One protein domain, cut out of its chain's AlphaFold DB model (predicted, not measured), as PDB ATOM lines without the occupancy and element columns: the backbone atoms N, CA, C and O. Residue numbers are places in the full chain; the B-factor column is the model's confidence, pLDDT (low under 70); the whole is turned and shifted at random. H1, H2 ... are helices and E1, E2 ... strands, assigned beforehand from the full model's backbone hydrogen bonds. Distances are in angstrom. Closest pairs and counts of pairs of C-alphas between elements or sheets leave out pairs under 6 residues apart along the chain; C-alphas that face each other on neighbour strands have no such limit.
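What this domain is: This is residues 59 to 162 of the 169 residues of an uncharacterized protein of Candidatus Aenigmarchaeota archaeon (UniProt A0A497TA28). A small three-stranded sheet sits in the middle of an elongated body, with H1, H2 and H3 gathered towards one end and H5 on its other side. Beyond H5, the short H4 and H6 pack together at the far end, off the sheet. The printed part has 104 residues with six named helices and three named strands, in the order H1 E1 H2 H3 E2 H4 E3 H5 H6; the sheet order is E1, E3, E2, all antiparallel, and the class is mostly helix. The whole is compact, with a radius of gyration of the C-alphas of 14.0 A, and spans 38 by 24 by 23 A.

How they stand to each other: Start at H1, residues 59 to 68, which is on the sheet of E1, residues 70 to 72, E3, residues 126 to 129, and E2, residues 101 to 104. It stands up from the sheet, rising 64 degrees; its closest C-alphas to E3 are those of Ile 65 and Tyr 129, 6.1 A apart. Between E1 and E3 look for N 71 and O 128, 2.9 A apart; between E3 and E2 for N 127 and O 103, 2.9 A apart. Next comes H2, residues 73 to 80, which touches H3, residues 84 to 96, about perpendicular at 74 degrees; H3 does so with residues 84 to 88 alone, and the closest C-alphas are those of His 77 and Tyr 84, 6.5 A apart. Both only graze the sheet. E1, H2, H3 and E2 form a split strand-helix-strand unit, its two strands running the same way with E3 between them, and its crossover is right-handed. H4, residues 115 to 118, touches H6, residues 149 to 160, where the C-alphas of Gly 115 and Ile 155 are closest, 5.1 A apart. H5, residues 132 to 142, is on the sheet, makes two layers with it, and is apart from H6. In H1, H2, H5 and H6 every O i to N i+4 pair is within hydrogen-bond range, in H3 8 of 9 are, and H4 is too short for such a pair.

Where its parts are: Find C-alpha 59 at (233.868, 203.559, 84.449), where H1 begins and runs 14.1 A. H3 runs 18.0 A from C-alpha 84, E2 10.6 A, E3 10.2 A and H5 15.4 A. H6 runs 15.7 A to C-alpha 160 at (211.205, 222.192, 89.688).

The domain as a whole: The C-alphas of Ala 83 and Thr 149 are the two farthest apart, 40.3 A. The printed part has no cut and no long link. Its mean pLDDT is 91.8, and residue 145 alone is under 70.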
ATOM      1  N   ASP A  59     234.824 204.672  84.462       95.38
ATOM      2  CA  ASP A  59     233.868 203.559  84.449       95.38
ATOM      3  C   ASP A  59     233.533 203.056  85.856       95.38
ATOM      4  O   ASP A  59     232.372 202.781  86.169       95.38
ATOM      5  N   MET A  60     234.521 203.007  86.750       94.12
ATOM      6  CA  MET A  60     234.330 202.691  88.163       94.12
ATOM      7  C   MET A  60     233.456 203.738  88.862       94.12
ATOM      8  O   MET A  60     232.594 203.372  89.663       94.12
ATOM      9  N   LEU A  61     233.641 205.033  88.570       95.88
ATOM     10  CA  LEU A  61     232.781 206.086  89.125       95.88
ATOM     11  C   LEU A  61     231.347 205.966  88.609       95.88
ATOM     12  O   LEU A  61     230.411 206.048  89.404       95.88
ATOM     13  N   ILE A  62     231.169 205.745  87.306       97.38
ATOM     14  CA  ILE A  62     229.847 205.569  86.694       97.38
ATOM     15  C   ILE A  62     229.152 204.341  87.286       97.38
ATOM     16  O   ILE A  62     228.006 204.441  87.720       97.38
ATOM     17  N   SER A  63     229.856 203.214  87.399       96.88
ATOM     18  CA  SER A  63     229.341 201.973  87.997       96.88
ATOM     19  C   SER A  63     228.963 202.154  89.467       96.88
ATOM     20  O   SER A  63     227.957 201.619  89.937       96.88
ATOM     21  N   LEU A  64     229.733 202.951  90.208       96.56
ATOM     22  CA  LEU A  64     229.414 203.279  91.590       96.56
ATOM     23  C   LEU A  64     228.150 204.145  91.691       96.56
ATOM     24  O   LEU A  64     227.292 203.877  92.532       96.56
ATOM     25  N   ILE A  65     228.001 205.149  90.823       97.38
ATOM     26  CA  ILE A  65     226.791 205.986  90.764       97.38
ATOM     27  C   ILE A  65     225.587 205.154  90.314       97.38
ATOM     28  O   ILE A  65     224.518 205.310  90.892       97.38
ATOM     29  N   TYR A  66     225.762 204.226  89.366       96.38
ATOM     30  CA  TYR A  66     224.739 203.255  88.968       96.38
ATOM     31  C   TYR A  66     224.244 202.455  90.177       96.38
ATOM     32  O   TYR A  66     223.049 202.435  90.466       96.38
ATOM     33  N   LYS A  67     225.173 201.862  90.940       96.00
ATOM     34  CA  LYS A  67     224.862 201.069  92.138       96.00
ATOM     35  C   LYS A  67     224.134 201.888  93.207       96.00
ATOM     36  O   LYS A  67     223.206 201.387  93.835       96.00
ATOM     37  N   LEU A  68     224.562 203.129  93.434       94.75
ATOM     38  CA  LEU A  68     223.954 204.021  94.427       94.75
ATOM     39  C   LEU A  68     222.652 204.673  93.933       94.75
ATOM     40  O   LEU A  68     221.897 205.198  94.751       94.75
ATOM     41  N   LYS A  69     222.402 204.651  92.615       95.00
ATOM     42  CA  LYS A  69     221.398 205.412  91.844       95.00
ATOM     43  C   LYS A  69     221.579 206.930  91.915       95.00
ATOM     44  O   LYS A  69     221.565 207.609  90.888       95.00
ATOM     45  N   VAL A  70     221.789 207.455  93.120       96.62
ATOM     46  CA  VAL A  70     222.095 208.851  93.423       96.62
ATOM     47  C   VAL A  70     223.214 208.900  94.459       96.62
ATOM     48  O   VAL A  70     223.127 208.287  95.523       96.62
ATOM     49  N   ALA A  71     224.259 209.672  94.178       97.38
ATOM     50  CA  ALA A  71     225.410 209.811  95.060       97.38
ATOM     51  C   ALA A  71     225.702 211.279  95.376       97.38
ATOM     52  O   ALA A  71     225.639 212.144  94.509       97.38
ATOM     53  N   SER A  72     226.076 211.574  96.617       97.44
ATOM     54  CA  SER A  72     226.749 212.822  96.977       97.44
ATOM     55  C   SER A  72     228.266 212.625  96.974       97.44
ATOM     56  O   SER A  72     228.763 211.501  97.050       97.44
ATOM     57  N   LEU A  73     229.030 213.721  96.989       96.94
ATOM     58  CA  LEU A  73     230.488 213.650  97.172       96.94
ATOM     59  C   LEU A  73     230.896 212.850  98.418       96.94
ATOM     60  O   LEU A  73     231.914 212.164  98.402       96.94
ATOM     61  N   ARG A  74     230.110 212.936  99.500       96.69
ATOM     62  CA  ARG A  74     230.376 212.202 100.743       96.69
ATOM     63  C   ARG A  74     230.193 210.698 100.556       96.69
ATOM     64  O   ARG A  74     230.980 209.942 101.114       96.69
ATOM     65  N   ASP A  75     229.188 210.287  99.786       96.75
ATOM     66  CA  ASP A  75     228.960 208.873  99.482       96.75
ATOM     67  C   ASP A  75     230.137 208.341  98.666       96.75
ATOM     68  O   ASP A  75     230.808 207.409  99.093       96.75
ATOM     69  N   LEU A  76     230.493 209.024  97.575       96.44
ATOM     70  CA  LEU A  76     231.615 208.625  96.721       96.44
ATOM     71  C   LEU A  76     232.947 208.600  97.481       96.44
ATOM     72  O   LEU A  76     233.738 207.677  97.305       96.44
ATOM     73  N   HIS A  77     233.197 209.572  98.361       94.56
ATOM     74  CA  HIS A  77     234.385 209.570  99.212       94.56
ATOM     75  C   HIS A  77     234.408 208.375 100.168       94.56
ATOM     76  O   HIS A  77     235.455 207.756 100.322       94.56
ATOM     77  N   ARG A  78     233.276 208.026 100.788       93.88
ATOM     78  CA  ARG A  78     233.195 206.874 101.695       93.88
ATOM     79  C   ARG A  78     233.479 205.561 100.967       93.88
ATOM     80  O   ARG A  78     234.218 204.741 101.495       93.88
ATOM     81  N   GLU A  79     232.929 205.386  99.768       93.06
ATOM     82  CA  GLU A  79     233.068 204.135  99.010       93.06
ATOM     83  C   GLU A  79     234.452 203.982  98.357       93.06
ATOM     84  O   GLU A  79     234.950 202.872  98.204       93.06
ATOM     85  N   THR A  80     235.097 205.087  97.968       90.56
ATOM     86  CA  THR A  80     236.363 205.047  97.204       90.56
ATOM     87  C   THR A  80     237.589 205.429  98.030       90.56
ATOM     88  O   THR A  80     238.725 205.160  97.637       90.56
ATOM     89  N   ALA A  81     237.381 206.115  99.155       88.81
ATOM     90  CA  ALA A  81     238.414 206.775  99.945       88.81
ATOM     91  C   ALA A  81     239.323 207.709  99.113       88.81
ATOM     92  O   ALA A  81     240.504 207.902  99.435       88.81
ATOM     93  N   ILE A  82     238.783 208.287  98.034       90.69
ATOM     94  CA  ILE A  82     239.459 209.256  97.163       90.69
ATOM     95  C   ILE A  82     239.160 210.671  97.632       90.69
ATOM     96  O   ILE A  82     238.056 210.978  98.079       90.69
ATOM     97  N   ALA A  83     240.156 211.549  97.544       91.44
ATOM     98  CA  ALA A  83     240.022 212.940  97.955       91.44
ATOM     99  C   ALA A  83     238.872 213.656  97.222       91.44
ATOM    100  O   ALA A  83     238.684 213.488  96.016       91.44
ATOM    101  N   TYR A  84     238.153 214.516  97.947       94.31
ATOM    102  CA  TYR A  84     237.025 215.284  97.414       94.31
ATOM    103  C   TYR A  84     237.381 216.099  96.169       94.31
ATOM    104  O   TYR A  84     236.608 216.110  95.219       94.31
ATOM    105  N   SER A  85     238.551 216.743  96.143       93.62
ATOM    106  CA  SER A  85     239.004 217.537  94.993       93.62
ATOM    107  C   SER A  85     239.171 216.689  93.732       93.62
ATOM    108  O   SER A  85     238.738 217.088  92.654       93.62
ATOM    109  N   THR A  86     239.740 215.489  93.865       92.50
ATOM    110  CA  THR A  86     239.854 214.534  92.758       92.50
ATOM    111  C   THR A  86     238.477 214.087  92.276       92.50
ATOM    112  O   THR A  86     238.252 214.038  91.070       92.50
ATOM    113  N   LEU A  87     237.551 213.792  93.195       95.75
ATOM    114  CA  LEU A  87     236.181 213.415  92.839       95.75
ATOM    115  C   LEU A  87     235.464 214.544  92.095       95.75
ATOM    116  O   LEU A  87     234.923 214.285  91.031       95.75
ATOM    117  N   ILE A  88     235.516 215.784  92.596       96.00
ATOM    118  CA  ILE A  88     234.905 216.959  91.947       96.00
ATOM    119  C   ILE A  88     235.414 217.097  90.511       96.00
ATOM    120  O   ILE A  88     234.621 217.046  89.578       96.00
ATOM    121  N   ASN A  89     236.736 217.149  90.327       94.19
ATOM    122  CA  ASN A  89     237.333 217.333  89.005       94.19
ATOM    123  C   ASN A  89     236.953 216.222  88.013       94.19
ATOM    124  O   ASN A  89     236.874 216.473  86.813       94.19
ATOM    125  N   ARG A  90     236.769 214.981  88.482       95.12
ATOM    126  CA  ARG A  90     236.382 213.858  87.612       95.12
ATOM    127  C   ARG A  90     234.883 213.849  87.333       95.12
ATOM    128  O   ARG A  90     234.491 213.665  86.190       95.12
ATOM    129  N   LEU A  91     234.053 214.096  88.342       97.38
ATOM    130  CA  LEU A  91     232.599 214.146  88.194       97.38
ATOM    131  C   LEU A  91     232.155 215.316  87.315       97.38
ATOM    132  O   LEU A  91     231.240 215.145  86.519       97.38
ATOM    133  N   ASP A  92     232.820 216.467  87.413       96.44
ATOM    134  CA  ASP A  92     232.557 217.599  86.526       96.44
ATOM    135  C   ASP A  92     232.845 217.218  85.073       96.44
ATOM    136  O   ASP A  92     231.960 217.347  84.237       96.44
ATOM    137  N   LYS A  93     233.998 216.593  84.796       96.81
ATOM    138  CA  LYS A  93     234.316 216.077  83.453       96.81
ATOM    139  C   LYS A  93     233.302 215.051  82.948       96.81
ATOM    140  O   LYS A  93     232.962 215.066  81.771       96.81
ATOM    141  N   LEU A  94     232.844 214.137  83.804       97.62
ATOM    142  CA  LEU A  94     231.828 213.146  83.434       97.62
ATOM    143  C   LEU A  94     230.478 213.801  83.121       97.62
ATOM    144  O   LEU A  94     229.793 213.370  82.194       97.62
ATOM    145  N   ALA A  95     230.109 214.836  83.877       97.12
ATOM    146  CA  ALA A  95     228.891 215.599  83.644       97.12
ATOM    147  C   ALA A  95     228.975 216.416  82.349       97.12
ATOM    148  O   ALA A  95     228.027 216.408  81.569       97.12
ATOM    149  N   ASP A  96     230.119 217.047  82.080       96.75
ATOM    150  CA  ASP A  96     230.354 217.821  80.855       96.75
ATOM    151  C   ASP A  96     230.305 216.927  79.603       96.75
ATOM    152  O   ASP A  96     229.806 217.335  78.558       96.75
ATOM    153  N   LYS A  97     230.754 215.670  79.723       96.94
ATOM    154  CA  LYS A  97     230.619 214.635  78.683       96.94
ATOM    155  C   LYS A  97     229.198 214.056  78.561       96.94
ATOM    156  O   LYS A  97     228.969 213.209  77.704       96.94
ATOM    157  N   GLY A  98     228.267 214.430  79.441       96.88
ATOM    158  CA  GLY A  98     226.904 213.894  79.467       96.88
ATOM    159  C   GLY A  98     226.784 212.443  79.954       96.88
ATOM    160  O   GLY A  98     225.720 211.846  79.810       96.88
ATOM    161  N   MET A  99     227.841 211.863  80.535       97.56
ATOM    162  CA  MET A  99     227.820 210.479  81.042       97.56
ATOM    163  C   MET A  99     227.059 210.359  82.366       97.56
ATOM    164  O   MET A  99     226.538 209.299  82.703       97.56
ATOM    165  N   ILE A 100     227.010 211.455  83.123       97.94
ATOM    166  CA  ILE A 100     226.223 211.595  84.346       97.94
ATOM    167  C   ILE A 100     225.535 212.960  84.341       97.94
ATOM    168  O   ILE A 100     225.931 213.877  83.625       97.94
ATOM    169  N   LYS A 101     224.542 213.127  85.204       97.69
ATOM    170  CA  LYS A 101     223.945 214.415  85.543       97.69
ATOM    171  C   LYS A 101     224.338 214.818  86.958       97.69
ATOM    172  O   LYS A 101     224.617 213.973  87.812       97.69
ATOM    173  N   LYS A 102     224.343 216.126  87.211       96.56
ATOM    174  CA  LYS A 102     224.557 216.700  88.541       96.56
ATOM    175  C   LYS A 102     223.552 217.809  88.806       96.56
ATOM    176  O   LYS A 102     223.245 218.590  87.911       96.56
ATOM    177  N   CYS A 103     223.079 217.915  90.040       95.56
ATOM    178  CA  CYS A 103     222.271 219.051  90.470       95.56
ATOM    179  C   CYS A 103     222.532 219.380  91.939       95.56
ATOM    180  O   CYS A 103     222.922 218.519  92.731       95.56
ATOM    181  N   ARG A 104     222.362 220.652  92.308       94.81
ATOM    182  CA  ARG A 104     222.512 221.102  93.692       94.81
ATOM    183  C   ARG A 104     221.143 221.175  94.342       94.81
ATOM    184  O   ARG A 104     220.315 221.976  93.928       94.81
ATOM    185  N   LEU A 105     220.930 220.386  95.390       93.38
ATOM    186  CA  LEU A 105     219.690 220.470  96.149       93.38
ATOM    187  C   LEU A 105     219.651 221.755  96.989       93.38
ATOM    188  O   LEU A 105     220.679 222.144  97.563       93.38
ATOM    189  N   PRO A 106     218.476 222.398  97.115       90.81
ATOM    190  CA  PRO A 106     218.333 223.615  97.900       90.81
ATOM    191  C   PRO A 106     218.723 223.367  99.359       90.81
ATOM    192  O   PRO A 106     218.460 222.309  99.934       90.81
ATOM    193  N   ARG A 107     219.391 224.354  99.966       87.62
ATOM    194  CA  ARG A 107     219.810 224.288 101.377       87.62
ATOM    195  C   ARG A 107     218.638 224.529 102.323       87.62
ATOM    196  O   ARG A 107     218.589 223.943 103.401       87.62
ATOM    197  N   VAL A 108     217.726 225.407 101.919       81.38
ATOM    198  CA  VAL A 108     216.546 225.778 102.692       81.38
ATOM    199  C   VAL A 108     215.351 225.106 102.045       81.38
ATOM    200  O   VAL A 108     214.991 225.403 100.914       81.38
ATOM    201  N   ILE A 109     214.759 224.173 102.778       81.06
ATOM    202  CA  ILE A 109     213.489 223.547 102.434       81.06
ATOM    203  C   ILE A 109     212.551 223.858 103.595       81.06
ATOM    204  O   ILE A 109     212.978 223.818 104.755       81.06
ATOM    205  N   SER A 110     211.289 224.178 103.292       78.25
ATOM    206  CA  SER A 110     210.270 224.434 104.314       78.25
ATOM    207  C   SER A 110     210.294 223.353 105.398       78.25
ATOM    208  O   SER A 110     210.384 222.158 105.096       78.25
ATOM    209  N   LYS A 111     210.210 223.768 106.670       72.25
ATOM    210  CA  LYS A 111     210.252 222.857 107.825       72.25
ATOM    211  C   LYS A 111     209.176 221.769 107.745       72.25
ATOM    212  O   LYS A 111     209.441 220.651 108.169       72.25
ATOM    213  N   ASN A 112     208.033 222.080 107.129       76.31
ATOM    214  CA  ASN A 112     206.875 221.190 107.000       76.31
ATOM    215  C   ASN A 112     206.857 220.407 105.672       76.31
ATOM    216  O   ASN A 112     205.873 219.749 105.342       76.31
ATOM    217  N   SER A 113     207.920 220.501 104.871       79.25
ATOM    218  CA  SER A 113     207.997 219.836 103.573       79.25
ATOM    219  C   SER A 113     208.161 218.326 103.743       79.25
ATOM    220  O   SER A 113     209.213 217.862 104.181       79.25
ATOM    221  N   LYS A 114     207.155 217.543 103.331       82.12
ATOM    222  CA  LYS A 114     207.224 216.070 103.335       82.12
ATOM    223  C   LYS A 114     208.399 215.542 102.491       82.12
ATOM    224  O   LYS A 114     208.998 214.530 102.839       82.12
ATOM    225  N   GLY A 115     208.794 216.258 101.430       84.06
ATOM    226  CA  GLY A 115     209.953 215.911 100.598       84.06
ATOM    227  C   GLY A 115     211.301 216.005 101.326       84.06
ATOM    228  O   GLY A 115     212.271 215.373 100.912       84.06
ATOM    229  N   LYS A 116     211.367 216.740 102.444       86.75
ATOM    230  CA  LYS A 116     212.588 216.887 103.247       86.75
ATOM    231  C   LYS A 116     213.077 215.550 103.805       86.75
ATOM    232  O   LYS A 116     214.279 215.298 103.783       86.75
ATOM    233  N   GLU A 117     212.166 214.697 104.274       86.75
ATOM    234  CA  GLU A 117     212.525 213.386 104.833       86.75
ATOM    235  C   GLU A 117     213.047 212.438 103.749       86.75
ATOM    236  O   GLU A 117     214.070 211.776 103.937       86.75
ATOM    237  N   VAL A 118     212.430 212.459 102.562       90.12
ATOM    238  CA  VAL A 118     212.904 211.689 101.402       90.12
ATOM    239  C   VAL A 118     214.328 212.101 101.035       90.12
ATOM    240  O   VAL A 118     215.184 211.244 100.856       90.12
ATOM    241  N   LEU A 119     214.628 213.400 101.021       92.00
ATOM    242  CA  LEU A 119     215.944 213.932 100.645       92.00
ATOM    243  C   LEU A 119     216.916 214.080 101.825       92.00
ATOM    244  O   LEU A 119     217.992 214.677 101.688       92.00
ATOM    245  N   ARG A 120     216.569 213.544 103.001       89.94
ATOM    246  CA  ARG A 120     217.389 213.666 104.206       89.94
ATOM    247  C   ARG A 120     218.789 213.108 103.960       89.94
ATOM    248  O   ARG A 120     218.963 211.985 103.490       89.94
ATOM    249  N   GLY A 121     219.793 213.913 104.300       91.31
ATOM    250  CA  GLY A 121     221.203 213.611 104.055       91.31
ATOM    251  C   GLY A 121     221.758 214.189 102.750       91.31
ATOM    252  O   GLY A 121     222.979 214.283 102.636       91.31
ATOM    253  N   TYR A 122     220.911 214.659 101.829       94.19
ATOM    254  CA  TYR A 122     221.323 215.248 100.547       94.19
ATOM    255  C   TYR A 122     221.024 216.751 100.430       94.19
ATOM    256  O   TYR A 122     221.609 217.430  99.590       94.19
ATOM    257  N   ILE A 123     220.173 217.294 101.305       92.88
ATOM    258  CA  ILE A 123     219.823 218.724 101.360       92.88
ATOM    259  C   ILE A 123     221.079 219.604 101.393       92.88
ATOM    260  O   ILE A 123     221.993 219.376 102.191       92.88
ATOM    261  N   GLY A 124     221.112 220.623 100.529       92.69
ATOM    262  CA  GLY A 124     222.232 221.556 100.398       92.69
ATOM    263  C   GLY A 124     223.487 220.984  99.730       92.69
ATOM    264  O   GLY A 124     224.503 221.681  99.682       92.69
ATOM    265  N   LYS A 125     223.452 219.741  99.235       95.38
ATOM    266  CA  LYS A 125     224.582 219.089  98.564       95.38
ATOM    267  C   LYS A 125     224.352 219.000  97.061       95.38
ATOM    268  O   LYS A 125     223.219 218.939  96.589       95.38
ATOM    269  N   THR A 126     225.454 218.937  96.322       96.81
ATOM    270  CA  THR A 126     225.432 218.451  94.944       96.81
ATOM    271  C   THR A 126     225.262 216.938  94.953       96.81
ATOM    272  O   THR A 126     225.979 216.233  95.676       96.81
ATOM    273  N   ILE A 127     224.315 216.466  94.154       97.19
ATOM    274  CA  ILE A 127     224.073 215.052  93.897       97.19
ATOM    275  C   ILE A 127     224.399 214.729  92.444       97.19
ATOM    276  O   ILE A 127     224.268 215.585  91.570       97.19
ATOM    277  N   TYR A 128     224.816 213.492  92.214       98.06
ATOM    278  CA  TYR A 128     225.187 212.933  90.923       98.06
ATOM    279  C   TYR A 128     224.346 211.689  90.665       98.06
ATOM    280  O   TYR A 128     224.119 210.896  91.580       98.06
ATOM    281  N   TYR A 129     223.873 211.534  89.437       97.88
ATOM    282  CA  TYR A 129     222.966 210.462  89.035       97.88
ATOM    283  C   TYR A 129     223.079 210.236  87.526       97.88
ATOM    284  O   TYR A 129     223.562 211.105  86.808       97.88
ATOM    285  N   LEU A 130     222.665 209.073  87.023       97.06
ATOM    286  CA  LEU A 130     222.874 208.742  85.605       97.06
ATOM    287  C   LEU A 130     221.859 209.398  84.670       97.06
ATOM    288  O   LEU A 130     222.198 209.827  83.573       97.06
ATOM    289  N   SER A 131     220.599 209.469  85.089       95.50
ATOM    290  CA  SER A 131     219.513 210.015  84.276       95.50
ATOM    291  C   SER A 131     218.356 210.487  85.150       95.50
ATOM    292  O   SER A 131     218.202 210.039  86.286       95.50
ATOM    293  N   ASP A 132     217.501 211.360  84.614       94.12
ATOM    294  CA  ASP A 132     216.322 211.847  85.351       94.12
ATOM    295  C   ASP A 132     215.361 210.698  85.708       94.12
ATOM    296  O   ASP A 132     214.663 210.760  86.722       94.12
ATOM    297  N   LYS A 133     215.373 209.616  84.913       93.25
ATOM    298  CA  LYS A 133     214.660 208.369  85.212       93.25
ATOM    299  C   LYS A 133     215.238 207.684  86.453       93.25
ATOM    300  O   LYS A 133     214.490 207.438  87.390       93.25
ATOM    301  N   ALA A 134     216.554 207.469  86.501       93.81
ATOM    302  CA  ALA A 134     217.216 206.857  87.659       93.81
ATOM    303  C   ALA A 134     217.030 207.688  88.943       93.81
ATOM    304  O   ALA A 134     216.833 207.140  90.027       93.81
ATOM    305  N   LEU A 135     217.043 209.020  88.821       95.44
ATOM    306  CA  LEU A 135     216.725 209.921  89.927       95.44
ATOM    307  C   LEU A 135     215.273 209.749  90.397       95.44
ATOM    308  O   LEU A 135     215.029 209.663  91.598       95.44
ATOM    309  N   SER A 136     214.320 209.683  89.464       93.69
ATOM    310  CA  SER A 136     212.902 209.495  89.787       93.69
ATOM    311  C   SER A 136     212.660 208.161  90.499       93.69
ATOM    312  O   SER A 136     212.030 208.140  91.553       93.69
ATOM    313  N   GLU A 137     213.239 207.071  89.993       93.06
ATOM    314  CA  GLU A 137     213.186 205.738  90.615       93.06
ATOM    315  C   GLU A 137     213.742 205.757  92.043       93.06
ATOM    316  O   GLU A 137     213.090 205.295  92.978       93.06
ATOM    317  N   TRP A 138     214.910 206.373  92.246       94.38
ATOM    318  CA  TRP A 138     215.519 206.495  93.572       94.38
ATOM    319  C   TRP A 138     214.646 207.287  94.559       94.38
ATOM    320  O   TRP A 138     214.537 206.927  95.735       94.38
ATOM    321  N   ILE A 139     213.997 208.359  94.096       93.19
ATOM    322  CA  ILE A 139     213.061 209.138  94.914       93.19
ATOM    323  C   ILE A 139     211.851 208.287  95.302       93.19
ATOM    324  O   ILE A 139     211.455 208.301  96.468       93.19
ATOM    325  N   ILE A 140     211.266 207.565  94.342       90.94
ATOM    326  CA  ILE A 140     210.096 206.708  94.564       90.94
ATOM    327  C   ILE A 140     210.419 205.632  95.603       90.94
ATOM    328  O   ILE A 140     209.660 205.445  96.554       90.94
ATOM    329  N   GLU A 141     211.582 204.991  95.485       91.19
ATOM    330  CA  GLU A 141     212.049 203.976  96.431       91.19
ATOM    331  C   GLU A 141     212.197 204.526  97.854       91.19
ATOM    332  O   GLU A 141     211.787 203.877  98.819       91.19
ATOM    333  N   ARG A 142     212.719 205.750  98.004       90.25
ATOM    334  CA  ARG A 142     212.841 206.401  99.318       90.25
ATOM    335  C   ARG A 142     211.525 206.933  99.873       90.25
ATOM    336  O   ARG A 142     211.388 207.045 101.088       90.25
ATOM    337  N   ALA A 143     210.571 207.283  99.017       86.19
ATOM    338  CA  ALA A 143     209.289 207.857  99.414       86.19
ATOM    339  C   ALA A 143     208.312 206.837 100.036       86.19
ATOM    340  O   ALA A 143     207.252 207.242 100.520       86.19
ATOM    341  N   SER A 144     208.689 205.550 100.108       72.50
ATOM    342  CA  SER A 144     207.883 204.411 100.584       72.50
ATOM    343  C   SER A 144     206.646 204.110  99.716       72.50
ATOM    344  O   SER A 144     206.242 204.913  98.878       72.50
ATOM    345  N   ARG A 145     206.031 202.927  99.906       66.19
ATOM    346  CA  ARG A 145     205.023 202.321  99.001       66.19
ATOM    347  C   ARG A 145     203.804 203.196  98.659       66.19
ATOM    348  O   ARG A 145     203.143 202.910  97.667       66.19
ATOM    349  N   LYS A 146     203.471 204.232  99.441       78.38
ATOM    350  CA  LYS A 146     202.313 205.102  99.166       78.38
ATOM    351  C   LYS A 146     202.707 206.577  99.159       78.38
ATOM    352  O   LYS A 146     202.636 207.273 100.171       78.38
ATOM    353  N   ILE A 147     203.084 207.067  97.981       84.00
ATOM    354  CA  ILE A 147     203.445 208.472  97.771       84.00
ATOM    355  C   ILE A 147     202.169 209.320  97.719       84.00
ATOM    356  O   ILE A 147     201.450 209.328  96.719       84.00
ATOM    357  N   SER A 148     201.888 210.047  98.803       88.31
ATOM    358  CA  SER A 148     200.775 211.007  98.853       88.31
ATOM    359  C   SER A 148     200.922 212.128  97.813       88.31
ATOM    360  O   SER A 148     202.038 212.520  97.461       88.31
ATOM    361  N   THR A 149     199.803 212.701  97.364       88.88
ATOM    362  CA  THR A 149     199.784 213.836  96.421       88.88
ATOM    363  C   THR A 149     200.599 215.028  96.930       88.88
ATOM    364  O   THR A 149     201.334 215.643  96.160       88.88
ATOM    365  N   ASP A 150     200.544 215.313  98.235       87.75
ATOM    366  CA  ASP A 150     201.339 216.377  98.861       87.75
ATOM    367  C   ASP A 150     202.840 216.126  98.740       87.75
ATOM    368  O   ASP A 150     203.612 217.053  98.506       87.75
ATOM    369  N   LEU A 151     203.263 214.867  98.897       89.75
ATOM    370  CA  LEU A 151     204.663 214.485  98.769       89.75
ATOM    371  C   LEU A 151     205.133 214.644  97.318       89.75
ATOM    372  O   LEU A 151     206.190 215.232  97.099       89.75
ATOM    373  N   LYS A 152     204.323 214.217  96.334       91.06
ATOM    374  CA  LYS A 152     204.618 214.436  94.904       91.06
ATOM    375  C   LYS A 152     204.787 215.926  94.595       91.06
ATOM    376  O   LYS A 152     205.786 216.311  93.996       91.06
ATOM    377  N   LYS A 153     203.848 216.770  95.048       90.50
ATOM    378  CA  LYS A 153     203.913 218.235  94.884       90.50
ATOM    379  C   LYS A 153     205.156 218.825  95.548       90.50
ATOM    380  O   LYS A 153     205.882 219.585  94.926       90.50
ATOM    381  N   SER A 154     205.428 218.436  96.791       90.56
ATOM    382  CA  SER A 154     206.588 218.900  97.558       90.56
ATOM    383  C   SER A 154     207.911 218.577  96.859       90.56
ATOM    384  O   SER A 154     208.760 219.456  96.728       90.56
ATOM    385  N   ILE A 155     208.074 217.348  96.368       91.62
ATOM    386  CA  ILE A 155     209.267 216.935  95.625       91.62
ATOM    387  C   ILE A 155     209.351 217.674  94.286       91.62
ATOM    388  O   ILE A 155     210.406 218.209  93.963       91.62
ATOM    389  N   ASN A 156     208.254 217.756  93.529       91.81
ATOM    390  CA  ASN A 156     208.242 218.476  92.255       91.81
ATOM    391  C   ASN A 156     208.536 219.967  92.410       91.81
ATOM    392  O   ASN A 156     209.167 220.522  91.527       91.81
ATOM    393  N   ASN A 157     208.155 220.605  93.517       90.62
ATOM    394  CA  ASN A 157     208.556 221.985  93.785       90.62
ATOM    395  C   ASN A 157     210.072 222.070  94.024       90.62
ATOM    396  O   ASN A 157     210.750 222.856  93.379       90.62
ATOM    397  N   ILE A 158     210.624 221.193  94.875       90.50
ATOM    398  CA  ILE A 158     212.069 221.165  95.177       90.50
ATOM    399  C   ILE A 158     212.912 220.962  93.912       90.50
ATOM    400  O   ILE A 158     213.934 221.623  93.741       90.50
ATOM    401  N   PHE A 159     212.519 220.017  93.057       91.44
ATOM    402  CA  PHE A 159     213.246 219.717  91.824       91.44
ATOM    403  C   PHE A 159     212.888 220.675  90.680       91.44
ATOM    404  O   PHE A 159     213.744 220.981  89.855       91.44
ATOM    405  N   GLY A 160     211.665 221.205  90.661       88.06
ATOM    406  CA  GLY A 160     211.205 222.192  89.688       88.06
ATOM    407  C   GLY A 160     211.983 223.501  89.781       88.06
ATOM    408  O   GLY A 160     212.408 224.014  88.749       88.06
ATOM    409  N   ASP A 161     212.288 223.959  90.999       85.31
ATOM    410  CA  ASP A 161     213.125 225.146  91.243       85.31
ATOM    411  C   ASP A 161     214.546 225.009  90.661       85.31
ATOM    412  O   ASP A 161     215.220 226.003  90.400       85.31
ATOM    413  N   ILE A 162     215.009 223.773  90.443       88.38
ATOM    414  CA  ILE A 162     216.312 223.457  89.840       88.38
ATOM    415  C   ILE A 162     216.185 222.873  88.423       88.38
ATOM    416  O   ILE A 162     217.148 222.313  87.900       88.38
TER     417      ILE A 162